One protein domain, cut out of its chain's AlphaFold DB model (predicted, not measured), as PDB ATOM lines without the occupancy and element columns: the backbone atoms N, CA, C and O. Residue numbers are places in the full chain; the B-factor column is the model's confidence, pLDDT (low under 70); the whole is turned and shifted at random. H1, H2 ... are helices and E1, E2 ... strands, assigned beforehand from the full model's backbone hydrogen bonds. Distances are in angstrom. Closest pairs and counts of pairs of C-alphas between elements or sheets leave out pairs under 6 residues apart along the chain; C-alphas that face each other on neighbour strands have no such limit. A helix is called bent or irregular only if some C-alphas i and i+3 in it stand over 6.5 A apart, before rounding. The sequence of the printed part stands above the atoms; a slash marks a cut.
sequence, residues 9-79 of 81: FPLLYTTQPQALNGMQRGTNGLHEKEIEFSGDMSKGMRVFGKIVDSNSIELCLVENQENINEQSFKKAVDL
ATOM      1  N   PHE A   9     -54.107  21.903  37.035       88.31
ATOM      2  CA  PHE A   9     -53.176  22.834  36.418       88.31
ATOM      3  C   PHE A   9     -51.835  22.137  36.145       88.31
ATOM      4  O   PHE A   9     -51.129  21.811  37.100       88.31
ATOM      5  N   PRO A  10     -51.456  21.915  34.872       88.12
ATOM      6  CA  PRO A  10     -50.155  21.345  34.544       88.12
ATOM      7  C   PRO A  10     -49.073  22.427  34.656       88.12
ATOM      8  O   PRO A  10     -48.949  23.297  33.787       88.12
ATOM      9  N   LEU A  11     -48.292  22.380  35.732       89.06
ATOM     10  CA  LEU A  11     -47.137  23.244  35.931       89.06
ATOM     11  C   LEU A  11     -45.921  22.635  35.231       89.06
ATOM     12  O   LEU A  11     -45.481  21.545  35.586       89.06
ATOM     13  N   LEU A  12     -45.357  23.365  34.271       88.19
ATOM     14  CA  LEU A  12     -44.065  23.048  33.667       88.19
ATOM     15  C   LEU A  12     -43.008  23.990  34.240       88.19
ATOM     16  O   LEU A  12     -43.188  25.208  34.178       88.19
ATOM     17  N   TYR A  13     -41.925  23.445  34.784       86.38
ATOM     18  CA  TYR A  13     -40.853  24.242  35.380       86.38
ATOM     19  C   TYR A  13     -39.486  23.593  35.192       86.38
ATOM     20  O   TYR A  13     -39.359  22.395  34.965       86.38
ATOM     21  N   THR A  14     -38.439  24.402  35.282       84.75
ATOM     22  CA  THR A  14     -37.052  23.946  35.254       84.75
ATOM     23  C   THR A  14     -36.233  24.810  36.198       84.75
ATOM     24  O   THR A  14     -36.513  25.998  36.358       84.75
ATOM     25  N   THR A  15     -35.216  24.215  36.808       78.56
ATOM     26  CA  THR A  15     -34.193  24.927  37.583       78.56
ATOM     27  C   THR A  15     -32.902  25.106  36.781       78.56
ATOM     28  O   THR A  15     -31.931  25.671  37.281       78.56
ATOM     29  N   GLN A  16     -32.867  24.642  35.523       79.88
ATOM     30  CA  GLN A  16     -31.676  24.710  34.687       79.88
ATOM     31  C   GLN A  16     -31.539  26.081  33.999       79.88
ATOM     32  O   GLN A  16     -32.503  26.582  33.416       79.88
ATOM     33  N   PRO A  17     -30.324  26.666  33.948       70.06
ATOM     34  CA  PRO A  17     -30.080  27.956  33.287       70.06
ATOM     35  C   PRO A  17     -30.369  27.953  31.777       70.06
ATOM     36  O   PRO A  17     -30.563  29.001  31.166       70.06
ATOM     37  N   GLN A  18     -30.390  26.767  31.163       65.62
ATOM     38  CA  GLN A  18     -30.544  26.545  29.719       65.62
ATOM     39  C   GLN A  18     -31.959  26.865  29.202       65.62
ATOM     40  O   GLN A  18     -32.180  26.880  27.990       65.62
ATOM     41  N   ALA A  19     -32.894  27.193  30.100       64.94
ATOM     42  CA  ALA A  19     -34.257  27.609  29.776       64.94
ATOM     43  C   ALA A  19     -34.338  28.811  28.818       64.94
ATOM     44  O   ALA A  19     -35.343  28.986  28.128       64.94
ATOM     45  N   LEU A  20     -33.275  29.621  28.748       63.56
ATOM     46  CA  LEU A  20     -33.195  30.832  27.924       63.56
ATOM     47  C   LEU A  20     -33.369  30.575  26.418       63.56
ATOM     48  O   LEU A  20     -33.791  31.482  25.707       63.56
ATOM     49  N   ASN A  21     -33.116  29.353  25.936       73.50
ATOM     50  CA  ASN A  21     -33.283  28.996  24.520       73.50
ATOM     51  C   ASN A  21     -34.664  28.410  24.181       73.50
ATOM     52  O   ASN A  21     -34.876  27.938  23.065       73.50
ATOM     53  N   GLY A  22     -35.610  28.462  25.123       72.19
ATOM     54  CA  GLY A  22     -36.924  27.849  24.985       72.19
ATOM     55  C   GLY A  22     -36.854  26.340  25.215       72.19
ATOM     56  O   GLY A  22     -36.090  25.621  24.576       72.19
ATOM     57  N   MET A  23     -37.668  25.846  26.142       83.12
ATOM     58  CA  MET A  23     -37.786  24.415  26.423       83.12
ATOM     59  C   MET A  23     -39.150  23.913  25.974       83.12
ATOM     60  O   MET A  23     -40.148  24.633  26.045       83.12
ATOM     61  N   GLN A  24     -39.194  22.664  25.519       84.38
ATOM     62  CA  GLN A  24     -40.426  21.988  25.136       84.38
ATOM     63  C   GLN A  24     -40.669  20.789  26.047       84.38
ATOM     64  O   GLN A  24     -39.776  20.299  26.737       84.38
ATOM     65  N   ARG A  25     -41.909  20.296  26.055       82.12
ATOM     66  CA  ARG A  25     -42.246  19.071  26.780       82.12
ATOM     67  C   ARG A  25     -41.375  17.921  26.257       82.12
ATOM     68  O   ARG A  25     -41.304  17.712  25.050       82.12
ATOM     69  N   GLY A  26     -40.709  17.210  27.164       81.00
ATOM     70  CA  GLY A  26     -39.729  16.173  26.823       81.00
ATOM     71  C   GLY A  26     -38.282  16.667  26.710       81.00
ATOM     72  O   GLY A  26     -37.381  15.848  26.559       81.00
ATOM     73  N   THR A  27     -38.018  17.976  26.819       85.94
ATOM     74  CA  THR A  27     -36.648  18.479  26.989       85.94
ATOM     75  C   THR A  27     -36.094  18.034  28.346       85.94
ATOM     76  O   THR A  27     -36.762  18.181  29.371       85.94
ATOM     77  N   ASN A  28     -34.862  17.512  28.361       82.19
ATOM     78  CA  ASN A  28     -34.173  17.128  29.596       82.19
ATOM     79  C   ASN A  28     -34.127  18.302  30.586       82.19
ATOM     80  O   ASN A  28     -33.795  19.421  30.207       82.19
ATOM     81  N   GLY A  29     -34.461  18.033  31.850       82.50
ATOM     82  CA  GLY A  29     -34.498  19.048  32.907       82.50
ATOM     83  C   GLY A  29     -35.764  19.910  32.949       82.50
ATOM     84  O   GLY A  29     -35.844  20.798  33.798       82.50
ATOM     85  N   LEU A  30     -36.747  19.681  32.068       87.81
ATOM     86  CA  LEU A  30     -38.094  20.231  32.221       87.81
ATOM     87  C   LEU A  30     -38.948  19.257  33.038       87.81
ATOM     88  O   LEU A  30     -39.169  18.117  32.633       87.81
ATOM     89  N   HIS A  31     -39.446  19.730  34.170       88.00
ATOM     90  CA  HIS A  31     -40.311  18.987  35.070       88.00
ATOM     91  C   HIS A  31     -41.772  19.349  34.822       88.00
ATOM     92  O   HIS A  31     -42.099  20.496  34.502       88.00
ATOM     93  N   GLU A  32     -42.649  18.365  34.990       89.69
ATOM     94  CA  GLU A  32     -44.092  18.546  34.951       89.69
ATOM     95  C   GLU A  32     -44.707  18.110  36.274       89.69
ATOM     96  O   GLU A  32     -44.417  17.024  36.771       89.69
ATOM     97  N   LYS A  33     -45.571  18.960  36.829       88.62
ATOM     98  CA  LYS A  33     -46.299  18.693  38.064       88.62
ATOM     99  C   LYS A  33     -47.768  19.024  37.873       88.62
ATOM    100  O   LYS A  33     -48.126  20.151  37.528       88.62
ATOM    101  N   GLU A  34     -48.619  18.036  38.102       89.94
ATOM    102  CA  GLU A  34     -50.065  18.216  38.083       89.94
ATOM    103  C   GLU A  34     -50.514  18.800  39.419       89.94
ATOM    104  O   GLU A  34     -50.339  18.200  40.479       89.94
ATOM    105  N   ILE A  35     -51.061  20.013  39.381       88.19
ATOM    106  CA  ILE A  35     -51.556  20.686  40.573       88.19
ATOM    107  C   ILE A  35     -53.074  20.626  40.569       88.19
ATOM    108  O   ILE A  35     -53.726  21.267  39.747       88.19
ATOM    109  N   GLU A  36     -53.637  19.900  41.528       85.75
ATOM    110  CA  GLU A  36     -55.072  19.951  41.788       85.75
ATOM    111  C   GLU A  36     -55.477  21.355  42.243       85.75
ATOM    112  O   GLU A  36     -54.880  21.928  43.169       85.75
ATOM    113  N   PHE A  37     -56.498  21.880  41.577       79.56
ATOM    114  CA  PHE A  37     -57.100  23.178  41.804       79.56
ATOM    115  C   PHE A  37     -58.584  22.999  42.111       79.56
ATOM    116  O   PHE A  37     -59.368  22.557  41.273       79.56
ATOM    117  N   SER A  38     -58.973  23.410  43.312       70.94
ATOM    118  CA  SER A  38     -60.361  23.469  43.758       70.94
ATOM    119  C   SER A  38     -60.739  24.937  43.951       70.94
ATOM    120  O   SER A  38     -60.322  25.566  44.920       70.94
ATOM    121  N   GLY A  39     -61.486  25.512  43.015       65.62
ATOM    122  CA  GLY A  39     -61.916  26.909  43.072       65.62
ATOM    123  C   GLY A  39     -63.005  27.189  42.047       65.62
ATOM    124  O   GLY A  39     -63.306  26.323  41.222       65.62
ATOM    125  N   ASP A  40     -63.595  28.383  42.095       66.38
ATOM    126  CA  ASP A  40     -64.518  28.820  41.051       66.38
ATOM    127  C   ASP A  40     -63.740  28.997  39.738       66.38
ATOM    128  O   ASP A  40     -63.009  29.963  39.540       66.38
ATOM    129  N   MET A  41     -63.857  28.006  38.853       68.25
ATOM    130  CA  MET A  41     -63.252  27.996  37.517       68.25
ATOM    131  C   MET A  41     -64.182  28.649  36.490       68.25
ATOM    132  O   MET A  41     -64.252  28.216  35.333       68.25
ATOM    133  N   SER A  42     -64.938  29.659  36.921       67.00
ATOM    134  CA  SER A  42     -65.786  30.470  36.062       67.00
ATOM    135  C   SER A  42     -64.998  31.027  34.869       67.00
ATOM    136  O   SER A  42     -63.764  31.138  34.856       67.00
ATOM    137  N   LYS A  43     -65.722  31.302  33.776       65.75
ATOM    138  CA  LYS A  43     -65.120  31.730  32.508       65.75
ATOM    139  C   LYS A  43     -64.249  32.969  32.726       65.75
ATOM    140  O   LYS A  43     -64.770  34.036  33.008       65.75
ATOM    141  N   GLY A  44     -62.948  32.830  32.485       72.81
ATOM    142  CA  GLY A  44     -61.996  33.943  32.537       72.81
ATOM    143  C   GLY A  44     -60.858  33.720  33.525       72.81
ATOM    144  O   GLY A  44     -59.755  34.185  33.255       72.81
ATOM    145  N   MET A  45     -61.079  32.919  34.572       78.62
ATOM    146  CA  MET A  45     -60.071  32.632  35.593       78.62
ATOM    147  C   MET A  45     -58.841  31.915  35.015       78.62
ATOM    148  O   MET A  45     -58.928  30.985  34.201       78.62
ATOM    149  N   ARG A  46     -57.661  32.369  35.433       85.25
ATOM    150  CA  ARG A  46     -56.345  31.902  34.994       85.25
ATOM    151  C   ARG A  46     -55.470  31.644  36.208       85.25
ATOM    152  O   ARG A  46     -55.533  32.371  37.190       85.25
ATOM    153  N   VAL A  47     -54.585  30.661  36.096       87.56
ATOM    154  CA  VAL A  47     -53.555  30.432  37.111       87.56
ATOM    155  C   VAL A  47     -52.397  31.391  36.873       87.56
ATOM    156  O   VAL A  47     -51.797  31.422  35.787       87.56
ATOM    157  N   PHE A  48     -52.078  32.162  37.902       87.88
ATOM    158  CA  PHE A  48     -50.893  32.994  38.003       87.88
ATOM    159  C   PHE A  48     -49.933  32.380  39.020       87.88
ATOM    160  O   PHE A  48     -50.356  31.951  40.087       87.88
ATOM    161  N   GLY A  49     -48.648  32.317  38.670       88.56
ATOM    162  CA  GLY A  49     -47.597  31.836  39.561       88.56
ATOM    163  C   GLY A  49     -46.711  32.991  39.995       88.56
ATOM    164  O   GLY A  49     -46.164  33.695  39.145       88.56
ATOM    165  N   LYS A  50     -46.567  33.173  41.303       87.94
ATOM    166  CA  LYS A  50     -45.649  34.123  41.923       87.94
ATOM    167  C   LYS A  50     -44.463  33.358  42.496       87.94
ATOM    168  O   LYS A  50     -44.651  32.427  43.270       87.94
ATOM    169  N   ILE A  51     -43.249  33.765  42.144       87.06
ATOM    170  CA  ILE A  51     -42.036  33.230  42.770       87.06
ATOM    171  C   ILE A  51     -41.963  33.775  44.197       87.06
ATOM    172  O   ILE A  51     -42.049  34.991  44.392       87.06
ATOM    173  N   VAL A  52     -41.856  32.878  45.178       87.81
ATOM    174  CA  VAL A  52     -41.737  33.235  46.598       87.81
ATOM    175  C   VAL A  52     -40.271  33.179  47.016       87.81
ATOM    176  O   VAL A  52     -39.763  34.147  47.578       87.81
ATOM    177  N   ASP A  53     -39.576  32.096  46.670       86.50
ATOM    178  CA  ASP A  53     -38.135  31.931  46.867       86.50
ATOM    179  C   ASP A  53     -37.519  31.076  45.738       86.50
ATOM    180  O   ASP A  53     -38.154  30.838  44.711       86.50
ATOM    181  N   SER A  54     -36.261  30.647  45.892       83.25
ATOM    182  CA  SER A  54     -35.547  29.880  44.862       83.25
ATOM    183  C   SER A  54     -36.169  28.516  44.550       83.25
ATOM    184  O   SER A  54     -35.930  27.980  43.471       83.25
ATOM    185  N   ASN A  55     -36.941  27.956  45.481       86.06
ATOM    186  CA  ASN A  55     -37.453  26.589  45.438       86.06
ATOM    187  C   ASN A  55     -38.978  26.522  45.582       86.06
ATOM    188  O   ASN A  55     -39.545  25.432  45.524       86.06
ATOM    189  N   SER A  56     -39.653  27.654  45.776       88.81
ATOM    190  CA  SER A  56     -41.091  27.689  45.986       88.81
ATOM    191  C   SER A  56     -41.790  28.758  45.154       88.81
ATOM    192  O   SER A  56     -41.310  29.879  44.941       88.81
ATOM    193  N   ILE A  57     -42.978  28.392  44.679       90.50
ATOM    194  CA  ILE A  57     -43.903  29.306  44.016       90.50
ATOM    195  C   ILE A  57     -45.262  29.258  44.701       90.50
ATOM    196  O   ILE A  57     -45.684  28.229  45.224       90.50
ATOM    197  N   GLU A  58     -45.980  30.367  44.651       90.38
ATOM    198  CA  GLU A  58     -47.382  30.449  45.028       90.38
ATOM    199  C   GLU A  58     -48.227  30.510  43.757       90.38
ATOM    200  O   GLU A  58     -47.994  31.349  42.884       90.38
ATOM    201  N   LEU A  59     -49.195  29.605  43.633       88.88
ATOM    202  CA  LEU A  59     -50.160  29.611  42.542       88.88
ATOM    203  C   LEU A  59     -51.496  30.184  43.017       88.88
ATOM    204  O   LEU A  59     -52.034  29.741  44.034       88.88
ATOM    205  N   CYS A  60     -52.042  31.115  42.233       86.94
ATOM    206  CA  CYS A  60     -53.293  31.813  42.517       86.94
ATOM    207  C   CYS A  60     -54.219  31.849  41.298       86.94
ATOM    208  O   CYS A  60     -53.741  31.774  40.163       86.94
ATOM    209  N   LEU A  61     -55.529  32.007  41.515       86.19
ATOM    210  CA  LEU A  61     -56.486  32.311  40.449       86.19
ATOM    211  C   LEU A  61     -56.696  33.819  40.330       86.19
ATOM    212  O   LEU A  61     -56.924  34.516  41.320       86.19
ATOM    213  N   VAL A  62     -56.621  34.299  39.092       85.75
ATOM    214  CA  VAL A  62     -56.847  35.696  38.716       85.75
ATOM    215  C   VAL A  62     -57.648  35.745  37.418       85.75
ATOM    216  O   VAL A  62     -57.452  34.908  36.536       85.75
ATOM    217  N   GLU A  63     -58.529  36.727  37.261       81.94
ATOM    218  CA  GLU A  63     -59.252  36.927  35.995       81.94
ATOM    219  C   GLU A  63     -58.340  37.512  34.911       81.94
ATOM    220  O   GLU A  63     -58.372  37.108  33.746       81.94
ATOM    221  N   ASN A  64     -57.483  38.454  35.301       80.94
ATOM    222  CA  ASN A  64     -56.552  39.144  34.419       80.94
ATOM    223  C   ASN A  64     -55.326  39.646  35.216       80.94
ATOM    224  O   ASN A  64     -55.196  39.399  36.415       80.94
ATOM    225  N   GLN A  65     -54.392  40.316  34.534       77.62
ATOM    226  CA  GLN A  65     -53.149  40.800  35.145       77.62
ATOM    227  C   GLN A  65     -53.362  41.950  36.142       77.62
ATOM    228  O   GLN A  65     -52.564  42.121  37.060       77.62
ATOM    229  N   GLU A  66     -54.419  42.736  35.968       80.56
ATOM    230  CA  GLU A  66     -54.735  43.893  36.808       80.56
ATOM    231  C   GLU A  66     -55.284  43.433  38.167       80.56
ATOM    232  O   GLU A  66     -54.942  43.997  39.205       80.56
ATOM    233  N   ASN A  67     -56.013  42.313  38.187       72.69
ATOM    234  CA  ASN A  67     -56.559  41.691  39.396       72.69
ATOM    235  C   ASN A  67     -55.565  40.763  40.125       72.69
ATOM    236  O   ASN A  67     -55.971  39.965  40.967       72.69
ATOM    237  N   ILE A  68     -54.249  40.862  39.870       74.69
ATOM    238  CA  ILE A  68     -53.241  40.059  40.597       74.69
ATOM    239  C   ILE A  68     -53.287  40.296  42.111       74.69
ATOM    240  O   ILE A  68     -52.847  39.430  42.857       74.69
ATOM    241  N   ASN A  69     -53.813  41.423  42.592       74.56
ATOM    242  CA  ASN A  69     -53.960  41.677  44.030       74.56
ATOM    243  C   ASN A  69     -55.255  41.092  44.622       74.56
ATOM    244  O   ASN A  69     -55.340  40.899  45.832       74.56
ATOM    245  N   GLU A  70     -56.228  40.741  43.782       71.31
ATOM    246  CA  GLU A  70     -57.538  40.189  44.153       71.31
ATOM    247  C   GLU A  70     -57.540  38.663  43.989       71.31
ATOM    248  O   GLU A  70     -58.389  38.057  43.340       71.31
ATOM    249  N   GLN A  71     -56.507  38.033  44.546       71.62
ATOM    250  CA  GLN A  71     -56.235  36.610  44.373       71.62
ATOM    251  C   GLN A  71     -57.301  35.775  45.076       71.62
ATOM    252  O   GLN A  71     -57.477  35.880  46.292       71.62
ATOM    253  N   SER A  72     -57.937  34.877  44.332       67.94
ATOM    254  CA  SER A  72     -58.736  33.797  44.906       67.94
ATOM    255  C   SER A  72     -57.942  32.495  44.823       67.94
ATOM    256  O   SER A  72     -57.228  32.277  43.848       67.94
ATOM    257  N   PHE A  73     -58.049  31.644  45.853       73.56
ATOM    258  CA  PHE A  73     -57.285  30.393  46.011       73.56
ATOM    259  C   PHE A  73     -55.754  30.587  46.018       73.56
ATOM    260  O   PHE A  73     -55.174  31.146  45.098       73.56
ATOM    261  N   LYS A  74     -55.062  30.083  47.044       80.62
ATOM    262  CA  LYS A  74     -53.595  30.147  47.130       80.62
ATOM    263  C   LYS A  74     -53.036  28.777  47.441       80.62
ATOM    264  O   LYS A  74     -53.469  28.138  48.399       80.62
ATOM    265  N   LYS A  75     -52.067  28.334  46.644       84.81
ATOM    266  CA  LYS A  75     -51.379  27.061  46.857       84.81
ATOM    267  C   LYS A  75     -49.882  27.244  46.699       84.81
ATOM    268  O   LYS A  75     -49.405  27.554  45.609       84.81
ATOM    269  N   ALA A  76     -49.154  27.032  47.789       88.00
ATOM    270  CA  ALA A  76     -47.705  26.930  47.750       88.00
ATOM    271  C   ALA A  76     -47.304  25.610  47.075       88.00
ATOM    272  O   ALA A  76     -47.881  24.555  47.352       88.00
ATOM    273  N   VAL A  77     -46.324  25.679  46.180       87.31
ATOM    274  CA  VAL A  77     -45.757  24.533  45.473       87.31
ATOM    275  C   VAL A  77     -44.253  24.533  45.698       87.31
ATOM    276  O   VAL A  77     -43.563  25.466  45.293       87.31
ATOM    277  N   ASP A  78     -43.768  23.465  46.324       87.88
ATOM    278  CA  ASP A  78     -42.344  23.151  46.420       87.88
ATOM    279  C   ASP A  78     -41.875  22.488  45.115       87.88
ATOM    280  O   ASP A  78     -42.524  21.558  44.607       87.88
ATOM    281  N   LEU A  79     -40.777  23.004  44.566       83.56
ATOM    282  CA  LEU A  79     -40.173  22.591  43.301       83.56
ATOM    283  C   LEU A  79     -39.094  21.507  43.466       83.56
ATOM    284  O   LEU A  79     -38.660  20.953  42.456       83.56
TER     285      LEU A  79
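AT A GLANCE: This is residues 9 to 79 of the 81 residues of an uncharacterized protein of Psychrobacter sp. JCM 18903 (UniProt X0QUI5). A small, twisted sheet of three strands, E3, E4 and E5, has a two-stranded ribbon, E1 and E2, over part of one face; the two come near each other only around Phe 9 and Val 47. The short helix H1, with the loops round it, makes one end of the long axis, the link from E2 to E3 makes the other, and the short helix H2 sits where E4 gives way to E5. The printed part has 71 residues with two named helices and five named strands, in the order E1, H1, E2, E3, E4, H2, E5; both sheets are antiparallel, the larger in the order E3, E4, E5. The class is mixed, helices and strands, and the whole is only just compact, close to loose, with a radius of gyration of the C-alphas of 13.3 A and spans of 35 by 24 by 21 A.

IN THESE COORDINATES: In the larger sheet, E3 is residues 46 to 51, 16.3 A long; E4 is residues 56 to 62, 19.1 A; E5 is residues 72 to 78, 19.6 A, ending at C-alpha 78 at (-42.344, 23.151, 46.420). H2 is residues 66 to 69, 7.6 A. E1 is residues 9 to 13, 12.4 A, beginning at C-alpha 9 at (-53.176, 22.834, 36.418). E2 is residues 31 to 36, 16.2 A. H1 is residues 17 to 21, 9.4 A, with C-alpha 17 at (-30.080, 27.956, 33.287).

HOW THE PARTS SIT: E4 is the inner strand. E3 and E4 form a hairpin, antiparallel at 151 degrees, with N 48 and O 60 within hydrogen-bond range at 2.8 A. E4 and E5 are antiparallel at 160 degrees, with N 59 and O 75 at 2.9 A. H2 is on this sheet but only grazes it, with residues 67 to 69; the closest C-alphas of E4 and H2 are those of Val 62 and Ile 68, 6.0 A apart. E1 and E2 are antiparallel at 155 degrees, with N 11 and O 33 at 2.9 A. The closest C-alphas of E1 and E3 are those of Phe 9 and Val 47, 7.6 A apart, while E2 is apart from E3, E4 and E5. H1 is not on the larger sheet. H2 is irregular, with C-alphas 66 and 69 7.6 A apart, and H1 only just so, with C-alphas 17 and 20 6.8 A apart. In H1, 0 of 1 O i to N i+4 pairs and 1 of 2 O i to N i+3 pairs are within hydrogen-bond range; H2 is too short for an O i to N i+4 pair.

THE WHOLE: The two C-alphas farthest apart, those of Gln 18 and Ser 42, are 36.0 A apart. The printed part has no cut and no long link. Mean pLDDT of the printed part is 81.0; residues 18 to 20, 39 to 43 and 72 are under 70.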